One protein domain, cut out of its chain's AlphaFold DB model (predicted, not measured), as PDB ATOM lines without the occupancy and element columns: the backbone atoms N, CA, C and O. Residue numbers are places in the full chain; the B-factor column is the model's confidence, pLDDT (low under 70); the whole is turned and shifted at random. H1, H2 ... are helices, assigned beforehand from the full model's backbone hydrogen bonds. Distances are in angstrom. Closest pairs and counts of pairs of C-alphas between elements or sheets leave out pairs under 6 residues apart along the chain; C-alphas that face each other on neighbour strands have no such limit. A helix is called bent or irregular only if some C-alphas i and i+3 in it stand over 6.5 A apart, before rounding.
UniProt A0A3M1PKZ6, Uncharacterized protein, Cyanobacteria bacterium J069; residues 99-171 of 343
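What this domain is: This is residues 99 to 171 of the 343 residues of an uncharacterized protein of Cyanobacteria bacterium J069 (UniProt A0A3M1PKZ6). Two long helices, H3 and H2, make an open V: they meet near one end, where a tight link turns the chain from H2 into H3, and spread apart toward the other. A short helix, H1, sits at the open end of the V, beside the first residues of H2 and turned steeply to it. The printed part has 73 residues with three named helices, in the order H1, H2, H3, and no named strand; the class is all helix. The whole is only just extended, close to loose, with a radius of gyration of the C-alphas of 17.3 A, and its outline is flat, with spans of 46 by 32 by 17 A.

How they stand to each other: The longest helix by residues is H3, residues 139 to 170. It touches H2, residues 107 to 135, and the two form a helical hairpin: they run opposite ways at a steep tilt of 41 degrees, with centres 17.0 A apart. The closest C-alphas of the two are those of Leu 135 and Ala 141, at 5.7 A. H2 touches H3 with residues 131 to 135 alone, and H3 touches H2 with residues 141 to 145 alone. H1, residues 99 to 104, is close to H2 but not clearly touching it, with 2 pairs of C-alphas within 8 A; the closest are those of Val 104 and Ile 110, 6.8 A apart. H1 and H2 run the same way at a steep tilt of 59 degrees. H1 and H3 are apart. In H1 and H3 every O i to N i+4 pair is within hydrogen-bond range; in H2, 24 of 25 are.

Where its parts are: H3 measures 46.5 A from its first to its last C-alpha, from C-alpha 139 at (25.265, 112.083, 25.600) to C-alpha 170 at (29.560, 67.094, 36.386). H2 measures 41.4 A and begins with C-alpha 107 at (54.993, 85.526, 41.737). H2 is neither bent nor irregular, but only just: C-alphas 108 and 111 are 6.1 A apart. H1 measures 8.7 A.

The domain as a whole: The two C-alphas farthest apart are those of Asp 138 and Leu 171, at 49.6 A. Residues 106 to 112, of which 107 to 112 belong to H2, residues 114 to 127 of H2, and residues 146 to 171, of which 146 to 170 belong to H3, stand free. The links from H1 to H2 and from H2 to H3 are tight. The printed part has no cut. The mean pLDDT of the printed part is 86.1, and residue 171 is under 70.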
ATOM      1  N   GLN A  99      45.618  84.389  53.865       78.19
ATOM      2  CA  GLN A  99      45.855  83.251  52.970       78.19
ATOM      3  C   GLN A  99      45.426  83.545  51.532       78.19
ATOM      4  O   GLN A  99      46.187  83.248  50.611       78.19
ATOM      5  N   ALA A 100      44.265  84.172  51.332       71.88
ATOM      6  CA  ALA A 100      43.808  84.571  50.004       71.88
ATOM      7  C   ALA A 100      44.796  85.548  49.347       71.88
ATOM      8  O   ALA A 100      45.190  85.343  48.201       71.88
ATOM      9  N   ILE A 101      45.293  86.539  50.096       81.31
ATOM     10  CA  ILE A 101      46.344  87.458  49.642       81.31
ATOM     11  C   ILE A 101      47.607  86.671  49.271       81.31
ATOM     12  O   ILE A 101      48.133  86.856  48.183       81.31
ATOM     13  N   LYS A 102      48.080  85.723  50.087       80.12
ATOM     14  CA  LYS A 102      49.271  84.926  49.727       80.12
ATOM     15  C   LYS A 102      49.114  84.128  48.427       80.12
ATOM     16  O   LYS A 102      50.087  83.997  47.693       80.12
ATOM     17  N   VAL A 103      47.920  83.611  48.137       75.44
ATOM     18  CA  VAL A 103      47.642  82.877  46.888       75.44
ATOM     19  C   VAL A 103      47.578  83.826  45.686       75.44
ATOM     20  O   VAL A 103      48.142  83.530  44.632       75.44
ATOM     21  N   VAL A 104      46.938  84.987  45.849       72.94
ATOM     22  CA  VAL A 104      46.831  86.021  44.805       72.94
ATOM     23  C   VAL A 104      48.195  86.650  44.501       72.94
ATOM     24  O   VAL A 104      48.484  86.956  43.349       72.94
ATOM     25  N   PHE A 105      49.051  86.799  45.515       79.75
ATOM     26  CA  PHE A 105      50.359  87.442  45.407       79.75
ATOM     27  C   PHE A 105      51.531  86.463  45.202       79.75
ATOM     28  O   PHE A 105      52.685  86.802  45.477       79.75
ATOM     29  N   ASN A 106      51.276  85.252  44.706       84.06
ATOM     30  CA  ASN A 106      52.360  84.356  44.314       84.06
ATOM     31  C   ASN A 106      52.997  84.870  43.007       84.06
ATOM     32  O   ASN A 106      52.286  85.271  42.090       84.06
ATOM     33  N   ALA A 107      54.328  84.894  42.890       81.44
ATOM     34  CA  ALA A 107      54.993  85.526  41.737       81.44
ATOM     35  C   ALA A 107      54.580  84.898  40.388       81.44
ATOM     36  O   ALA A 107      54.458  85.598  39.382       81.44
ATOM     37  N   GLU A 108      54.285  83.595  40.397       82.06
ATOM     38  CA  GLU A 108      53.797  82.839  39.238       82.06
ATOM     39  C   GLU A 108      52.362  83.212  38.820       82.06
ATOM     40  O   GLU A 108      52.014  83.060  37.652       82.06
ATOM     41  N   THR A 109      51.533  83.735  39.733       77.44
ATOM     42  CA  THR A 109      50.150  84.173  39.455       77.44
ATOM     43  C   THR A 109      50.031  85.687  39.268       77.44
ATOM     44  O   THR A 109      49.210  86.139  38.469       77.44
ATOM     45  N   ILE A 110      50.890  86.478  39.919       85.62
ATOM     46  CA  ILE A 110      50.965  87.940  39.769       85.62
ATOM     47  C   ILE A 110      51.262  88.327  38.324       85.62
ATOM     48  O   ILE A 110      50.578  89.185  37.770       85.62
ATOM     49  N   LEU A 111      52.284  87.724  37.710       86.69
ATOM     50  CA  LEU A 111      52.717  88.114  36.370       86.69
ATOM     51  C   LEU A 111      51.600  87.945  35.318       86.69
ATOM     52  O   LEU A 111      51.295  88.929  34.640       86.69
ATOM     53  N   PRO A 112      50.929  86.779  35.190       80.31
ATOM     54  CA  PRO A 112      49.822  86.640  34.248       80.31
ATOM     55  C   PRO A 112      48.612  87.503  34.624       80.31
ATOM     56  O   PRO A 112      47.912  87.959  33.725       80.31
ATOM     57  N   PHE A 113      48.379  87.791  35.911       82.88
ATOM     58  CA  PHE A 113      47.322  88.716  36.328       82.88
ATOM     59  C   PHE A 113      47.599  90.154  35.869       82.88
ATOM     60  O   PHE A 113      46.720  90.792  35.295       82.88
ATOM     61  N   PHE A 114      48.819  90.661  36.067       88.06
ATOM     62  CA  PHE A 114      49.206  91.999  35.614       88.06
ATOM     63  C   PHE A 114      49.178  92.111  34.092       88.06
ATOM     64  O   PHE A 114      48.593  93.055  33.566       88.06
ATOM     65  N   VAL A 115      49.761  91.137  33.387       88.81
ATOM     66  CA  VAL A 115      49.727  91.095  31.918       88.81
ATOM     67  C   VAL A 115      48.280  91.035  31.430       88.81
ATOM     68  O   VAL A 115      47.889  91.830  30.581       88.81
ATOM     69  N   GLY A 116      47.460  90.166  32.025       86.31
ATOM     70  CA  GLY A 116      46.038  90.056  31.717       86.31
ATOM     71  C   GLY A 116      45.279  91.361  31.956       86.31
ATOM     72  O   GLY A 116      44.507  91.771  31.098       86.31
ATOM     73  N   SER A 117      45.539  92.050  33.068       88.94
ATOM     74  CA  SER A 117      44.904  93.327  33.415       88.94
ATOM     75  C   SER A 117      45.283  94.450  32.443       88.94
ATOM     76  O   SER A 117      44.409  95.166  31.958       88.94
ATOM     77  N   VAL A 118      46.565  94.564  32.075       92.56
ATOM     78  CA  VAL A 118      47.027  95.547  31.080       92.56
ATOM     79  C   VAL A 118      46.421  95.252  29.707       92.56
ATOM     80  O   VAL A 118      45.876  96.157  29.075       92.56
ATOM     81  N   CYS A 119      46.451  93.992  29.260       91.12
ATOM     82  CA  CYS A 119      45.819  93.585  28.007       91.12
ATOM     83  C   CYS A 119      44.313  93.880  28.009       91.12
ATOM     84  O   CYS A 119      43.794  94.379  27.013       91.12
ATOM     85  N   LEU A 120      43.620  93.623  29.124       88.62
ATOM     86  CA  LEU A 120      42.194  93.901  29.275       88.62
ATOM     87  C   LEU A 120      41.898  95.405  29.244       88.62
ATOM     88  O   LEU A 120      40.913  95.808  28.636       88.62
ATOM     89  N   GLY A 121      42.754  96.235  29.847       90.12
ATOM     90  CA  GLY A 121      42.631  97.692  29.801       90.12
ATOM     91  C   GLY A 121      42.800  98.249  28.386       90.12
ATOM     92  O   GLY A 121      41.960  99.021  27.926       90.12
ATOM     93  N   ILE A 122      43.837  97.807  27.667       93.31
ATOM     94  CA  ILE A 122      44.078  98.208  26.271       93.31
ATOM     95  C   ILE A 122      42.915  97.759  25.380       93.31
ATOM     96  O   ILE A 122      42.398  98.544  24.587       93.31
ATOM     97  N   PHE A 123      42.471  96.511  25.537       92.00
ATOM     98  CA  PHE A 123      41.336  95.976  24.793       92.00
ATOM     99  C   PHE A 123      40.041  96.734  25.108       92.00
ATOM    100  O   PHE A 123      39.300  97.082  24.195       92.00
ATOM    101  N   GLY A 124      39.794  97.046  26.383       89.25
ATOM    102  CA  GLY A 124      38.637  97.824  26.821       89.25
ATOM    103  C   GLY A 124      38.609  99.221  26.206       89.25
ATOM    104  O   GLY A 124      37.564  99.637  25.714       89.25
ATOM    105  N   SER A 125      39.756  99.905  26.157       89.94
ATOM    106  CA  SER A 125      39.878 101.209  25.495       89.94
ATOM    107  C   SER A 125      39.600 101.110  23.994       89.94
ATOM    108  O   SER A 125      38.792 101.868  23.477       89.94
ATOM    109  N   ALA A 126      40.189 100.131  23.302       93.38
ATOM    110  CA  ALA A 126      39.974  99.953  21.864       93.38
ATOM    111  C   ALA A 126      38.507  99.625  21.522       93.38
ATOM    112  O   ALA A 126      37.968 100.115  20.531       93.38
ATOM    113  N   VAL A 127      37.846  98.805  22.348       89.12
ATOM    114  CA  VAL A 127      36.415  98.501  22.204       89.12
ATOM    115  C   VAL A 127      35.562  99.738  22.482       89.12
ATOM    116  O   VAL A 127      34.585  99.961  21.770       89.12
ATOM    117  N   TYR A 128      35.923 100.545  23.481       87.62
ATOM    118  CA  TYR A 128      35.229 101.795  23.785       87.62
ATOM    119  C   TYR A 128      35.302 102.779  22.613       87.62
ATOM    120  O   TYR A 128      34.258 103.239  22.158       87.62
ATOM    121  N   ASP A 129      36.496 103.011  22.064       89.94
ATOM    122  CA  ASP A 129      36.699 103.913  20.925       89.94
ATOM    123  C   ASP A 129      35.927 103.431  19.685       89.94
ATOM    124  O   ASP A 129      35.289 104.218  18.980       89.94
ATOM    125  N   LEU A 130      35.913 102.114  19.438       89.62
ATOM    126  CA  LEU A 130      35.142 101.514  18.348       89.62
ATOM    127  C   LEU A 130      33.631 101.709  18.538       89.62
ATOM    128  O   LEU A 130      32.928 102.041  17.584       89.62
ATOM    129  N   LEU A 131      33.124 101.517  19.760       84.31
ATOM    130  CA  LEU A 131      31.716 101.743  20.088       84.31
ATOM    131  C   LEU A 131      31.341 103.219  19.946       84.31
ATOM    132  O   LEU A 131      30.294 103.521  19.378       84.31
ATOM    133  N   GLN A 132      32.196 104.134  20.400       85.88
ATOM    134  CA  GLN A 132      31.986 105.574  20.260       85.88
ATOM    135  C   GLN A 132      31.950 105.985  18.781       85.88
ATOM    136  O   GLN A 132      31.025 106.677  18.355       85.88
ATOM    137  N   SER A 133      32.862 105.451  17.959       88.75
ATOM    138  CA  SER A 133      32.865 105.683  16.509       88.75
ATOM    139  C   SER A 133      31.597 105.179  15.809       88.75
ATOM    140  O   SER A 133      31.231 105.726  14.770       88.75
ATOM    141  N   TRP A 134      30.950 104.130  16.323       88.75
ATOM    142  CA  TRP A 134      29.739 103.558  15.727       88.75
ATOM    143  C   TRP A 134      28.447 104.208  16.232       88.75
ATOM    144  O   TRP A 134      27.480 104.304  15.479       88.75
ATOM    145  N   LEU A 135      28.405 104.623  17.502       87.12
ATOM    146  CA  LEU A 135      27.194 105.139  18.152       87.12
ATOM    147  C   LEU A 135      27.113 106.676  18.198       87.12
ATOM    148  O   LEU A 135      26.034 107.193  18.495       87.12
ATOM    149  N   GLY A 136      28.198 107.383  17.870       86.50
ATOM    150  CA  GLY A 136      28.284 108.845  17.895       86.50
ATOM    151  C   GLY A 136      28.675 109.413  19.264       86.50
ATOM    152  O   GLY A 136      28.696 108.701  20.267       86.50
ATOM    153  N   ASP A 137      28.963 110.717  19.299       88.94
ATOM    154  CA  ASP A 137      29.464 111.442  20.486       88.94
ATOM    155  C   ASP A 137      28.367 112.063  21.366       88.94
ATOM    156  O   ASP A 137      28.641 112.785  22.327       88.94
ATOM    157  N   ASP A 138      27.100 111.784  21.069       93.31
ATOM    158  CA  ASP A 138      25.991 112.357  21.823       93.31
ATOM    159  C   ASP A 138      25.910 111.767  23.240       93.31
ATOM    160  O   ASP A 138      26.131 110.574  23.461       93.31
ATOM    161  N   ALA A 139      25.470 112.560  24.223       88.38
ATOM    162  CA  ALA A 139      25.265 112.083  25.600       88.38
ATOM    163  C   ALA A 139      24.333 110.850  25.681       88.38
ATOM    164  O   ALA A 139      24.459 110.008  26.571       88.38
ATOM    165  N   VAL A 140      23.420 110.711  24.714       89.06
ATOM    166  CA  VAL A 140      22.540 109.543  24.568       89.06
ATOM    167  C   VAL A 140      23.325 108.280  24.183       89.06
ATOM    168  O   VAL A 140      22.977 107.188  24.638       89.06
ATOM    169  N   ALA A 141      24.389 108.404  23.385       84.81
ATOM    170  CA  ALA A 141      25.258 107.290  23.015       84.81
ATOM    171  C   ALA A 141      25.994 106.726  24.239       84.81
ATOM    172  O   ALA A 141      26.001 105.511  24.430       84.81
ATOM    173  N   LEU A 142      26.492 107.584  25.139       85.12
ATOM    174  CA  LEU A 142      27.133 107.153  26.390       85.12
ATOM    175  C   LEU A 142      26.195 106.321  27.277       85.12
ATOM    176  O   LEU A 142      26.589 105.265  27.773       85.12
ATOM    177  N   VAL A 143      24.937 106.747  27.436       89.38
ATOM    178  CA  VAL A 143      23.937 105.992  28.215       89.38
ATOM    179  C   VAL A 143      23.659 104.626  27.580       89.38
ATOM    180  O   VAL A 143      23.555 103.622  28.288       89.38
ATOM    181  N   ARG A 144      23.586 104.556  26.243       86.31
ATOM    182  CA  ARG A 144      23.407 103.287  25.518       86.31
ATOM    183  C   ARG A 144      24.601 102.356  25.711       86.31
ATOM    184  O   ARG A 144      24.394 101.185  26.021       86.31
ATOM    185  N   ILE A 145      25.828 102.867  25.588       86.94
ATOM    186  CA  ILE A 145      27.059 102.093  25.810       86.94
ATOM    187  C   ILE A 145      27.100 101.549  27.245       86.94
ATOM    188  O   ILE A 145      27.392 100.367  27.442       86.94
ATOM    189  N   ALA A 146      26.748 102.368  28.242       87.00
ATOM    190  CA  ALA A 146      26.705 101.944  29.639       87.00
ATOM    191  C   ALA A 146      25.681 100.817  29.874       87.00
ATOM    192  O   ALA A 146      26.006  99.814  30.511       87.00
ATOM    193  N   LEU A 147      24.471 100.936  29.315       89.94
ATOM    194  CA  LEU A 147      23.430  99.906  29.428       89.94
ATOM    195  C   LEU A 147      23.822  98.594  28.737       89.94
ATOM    196  O   LEU A 147      23.630  97.520  29.308       89.94
ATOM    197  N   ILE A 148      24.402  98.669  27.535       89.19
ATOM    198  CA  ILE A 148      24.896  97.491  26.808       89.19
ATOM    199  C   ILE A 148      26.012  96.806  27.605       89.19
ATOM    200  O   ILE A 148      25.977  95.590  27.789       89.19
ATOM    201  N   SER A 149      26.968  97.575  28.133       87.06
ATOM    202  CA  SER A 149      28.073  97.038  28.937       87.06
ATOM    203  C   SER A 149      27.570  96.343  30.206       87.06
ATOM    204  O   SER A 149      28.036  95.253  30.538       87.06
ATOM    205  N   LEU A 150      26.572  96.924  30.882       91.19
ATOM    206  CA  LEU A 150      25.939  96.317  32.054       91.19
ATOM    207  C   LEU A 150      25.258  94.985  31.708       91.19
ATOM    208  O   LEU A 150      25.424  94.007  32.434       91.19
ATOM    209  N   LEU A 151      24.533  94.922  30.587       93.50
ATOM    210  CA  LEU A 151      23.891  93.687  30.128       93.50
ATOM    211  C   LEU A 151      24.913  92.594  29.791       93.50
ATOM    212  O   LEU A 151      24.722  91.444  30.188       93.50
ATOM    213  N   ILE A 152      26.010  92.946  29.114       91.44
ATOM    214  CA  ILE A 152      27.101  92.009  28.812       91.44
ATOM    215  C   ILE A 152      27.731  91.487  30.108       91.44
ATOM    216  O   ILE A 152      27.944  90.282  30.235       91.44
ATOM    217  N   LEU A 153      27.984  92.361  31.088       87.69
ATOM    218  CA  LEU A 153      28.555  91.973  32.378       87.69
ATOM    219  C   LEU A 153      27.644  90.995  33.133       87.69
ATOM    220  O   LEU A 153      28.109  89.950  33.589       87.69
ATOM    221  N   VAL A 154      26.345  91.294  33.227       93.12
ATOM    222  CA  VAL A 154      25.362  90.405  33.868       93.12
ATOM    223  C   VAL A 154      25.287  89.064  33.131       93.12
ATOM    224  O   VAL A 154      25.301  88.011  33.771       93.12
ATOM    225  N   GLY A 155      25.281  89.083  31.796       94.81
ATOM    226  CA  GLY A 155      25.314  87.878  30.967       94.81
ATOM    227  C   GLY A 155      26.572  87.034  31.187       94.81
ATOM    228  O   GLY A 155      26.473  85.816  31.322       94.81
ATOM    229  N   ALA A 156      27.744  87.663  31.297       90.50
ATOM    230  CA  ALA A 156      29.007  86.982  31.570       90.50
ATOM    231  C   ALA A 156      29.022  86.341  32.966       90.50
ATOM    232  O   ALA A 156      29.402  85.179  33.097       90.50
ATOM    233  N   ILE A 157      28.548  87.051  33.998       90.31
ATOM    234  CA  ILE A 157      28.426  86.503  35.359       90.31
ATOM    235  C   ILE A 157      27.476  85.302  35.368       90.31
ATOM    236  O   ILE A 157      27.803  84.267  35.952       90.31
ATOM    237  N   ALA A 158      26.327  85.407  34.697       92.56
ATOM    238  CA  ALA A 158      25.370  84.311  34.584       92.56
ATOM    239  C   ALA A 158      25.965  83.110  33.829       92.56
ATOM    240  O   ALA A 158      25.816  81.975  34.278       92.56
ATOM    241  N   ALA A 159      26.693  83.344  32.733       92.56
ATOM    242  CA  ALA A 159      27.351  82.298  31.954       92.56
ATOM    243  C   ALA A 159      28.463  81.592  32.745       92.56
ATOM    244  O   ALA A 159      28.529  80.365  32.733       92.56
ATOM    245  N   VAL A 160      29.306  82.335  33.471       90.19
ATOM    246  CA  VAL A 160      30.348  81.763  34.340       90.19
ATOM    247  C   VAL A 160      29.719  80.986  35.490       90.19
ATOM    248  O   VAL A 160      30.120  79.854  35.742       90.19
ATOM    249  N   SER A 161      28.697  81.546  36.141       87.50
ATOM    250  CA  SER A 161      27.959  80.853  37.203       87.50
ATOM    251  C   SER A 161      27.351  79.556  36.677       87.50
ATOM    252  O   SER A 161      27.525  78.510  37.288       87.50
ATOM    253  N   TRP A 162      26.734  79.588  35.494       93.75
ATOM    254  CA  TRP A 162      26.195  78.402  34.834       93.75
ATOM    255  C   TRP A 162      27.280  77.385  34.465       93.75
ATOM    256  O   TRP A 162      27.081  76.191  34.673       93.75
ATOM    257  N   LEU A 163      28.442  77.822  33.969       89.44
ATOM    258  CA  LEU A 163      29.571  76.941  33.665       89.44
ATOM    259  C   LEU A 163      30.136  76.286  34.926       89.44
ATOM    260  O   LEU A 163      30.379  75.081  34.911       89.44
ATOM    261  N   ILE A 164      30.307  77.041  36.012       84.06
ATOM    262  CA  ILE A 164      30.766  76.517  37.303       84.06
ATOM    263  C   ILE A 164      29.726  75.547  37.860       84.06
ATOM    264  O   ILE A 164      30.078  74.423  38.194       84.06
ATOM    265  N   SER A 165      28.443  75.919  37.888       81.56
ATOM    266  CA  SER A 165      27.363  75.021  38.306       81.56
ATOM    267  C   SER A 165      27.312  73.761  37.450       81.56
ATOM    268  O   SER A 165      27.109  72.679  37.983       81.56
ATOM    269  N   ARG A 166      27.557  73.864  36.139       84.50
ATOM    270  CA  ARG A 166      27.628  72.709  35.241       84.50
ATOM    271  C   ARG A 166      28.857  71.848  35.518       84.50
ATOM    272  O   ARG A 166      28.731  70.633  35.505       84.50
ATOM    273  N   GLN A 167      30.022  72.433  35.788       81.44
ATOM    274  CA  GLN A 167      31.219  71.672  36.160       81.44
ATOM    275  C   GLN A 167      31.067  71.003  37.529       81.44
ATOM    276  O   GLN A 167      31.455  69.852  37.678       81.44
ATOM    277  N   ILE A 168      30.440  71.673  38.496       74.62
ATOM    278  CA  ILE A 168      30.131  71.108  39.813       74.62
ATOM    279  C   ILE A 168      29.045  70.032  39.706       74.62
ATOM    280  O   ILE A 168      29.137  69.029  40.394       74.62
ATOM    281  N   ALA A 169      28.065  70.177  38.812       73.50
ATOM    282  CA  ALA A 169      27.079  69.130  38.533       73.50
ATOM    283  C   ALA A 169      27.675  67.939  37.755       73.50
ATOM    284  O   ALA A 169      27.121  66.843  37.780       73.50
ATOM    285  N   LEU A 170      28.784  68.153  37.037       70.56
ATOM    286  CA  LEU A 170      29.560  67.094  36.386       70.56
ATOM    287  C   LEU A 170      30.548  66.421  37.342       70.56
ATOM    288  O   LEU A 170      30.939  65.283  37.080       70.56
ATOM    289  N   LEU A 171      30.943  67.081  38.439       60.69
ATOM    290  CA  LEU A 171      31.506  66.375  39.582       60.69
ATOM    291  C   LEU A 171      30.377  65.486  40.110       60.69
ATOM    292  O   LEU A 171      29.328  66.010  40.479       60.69
TER     293      LEU A 171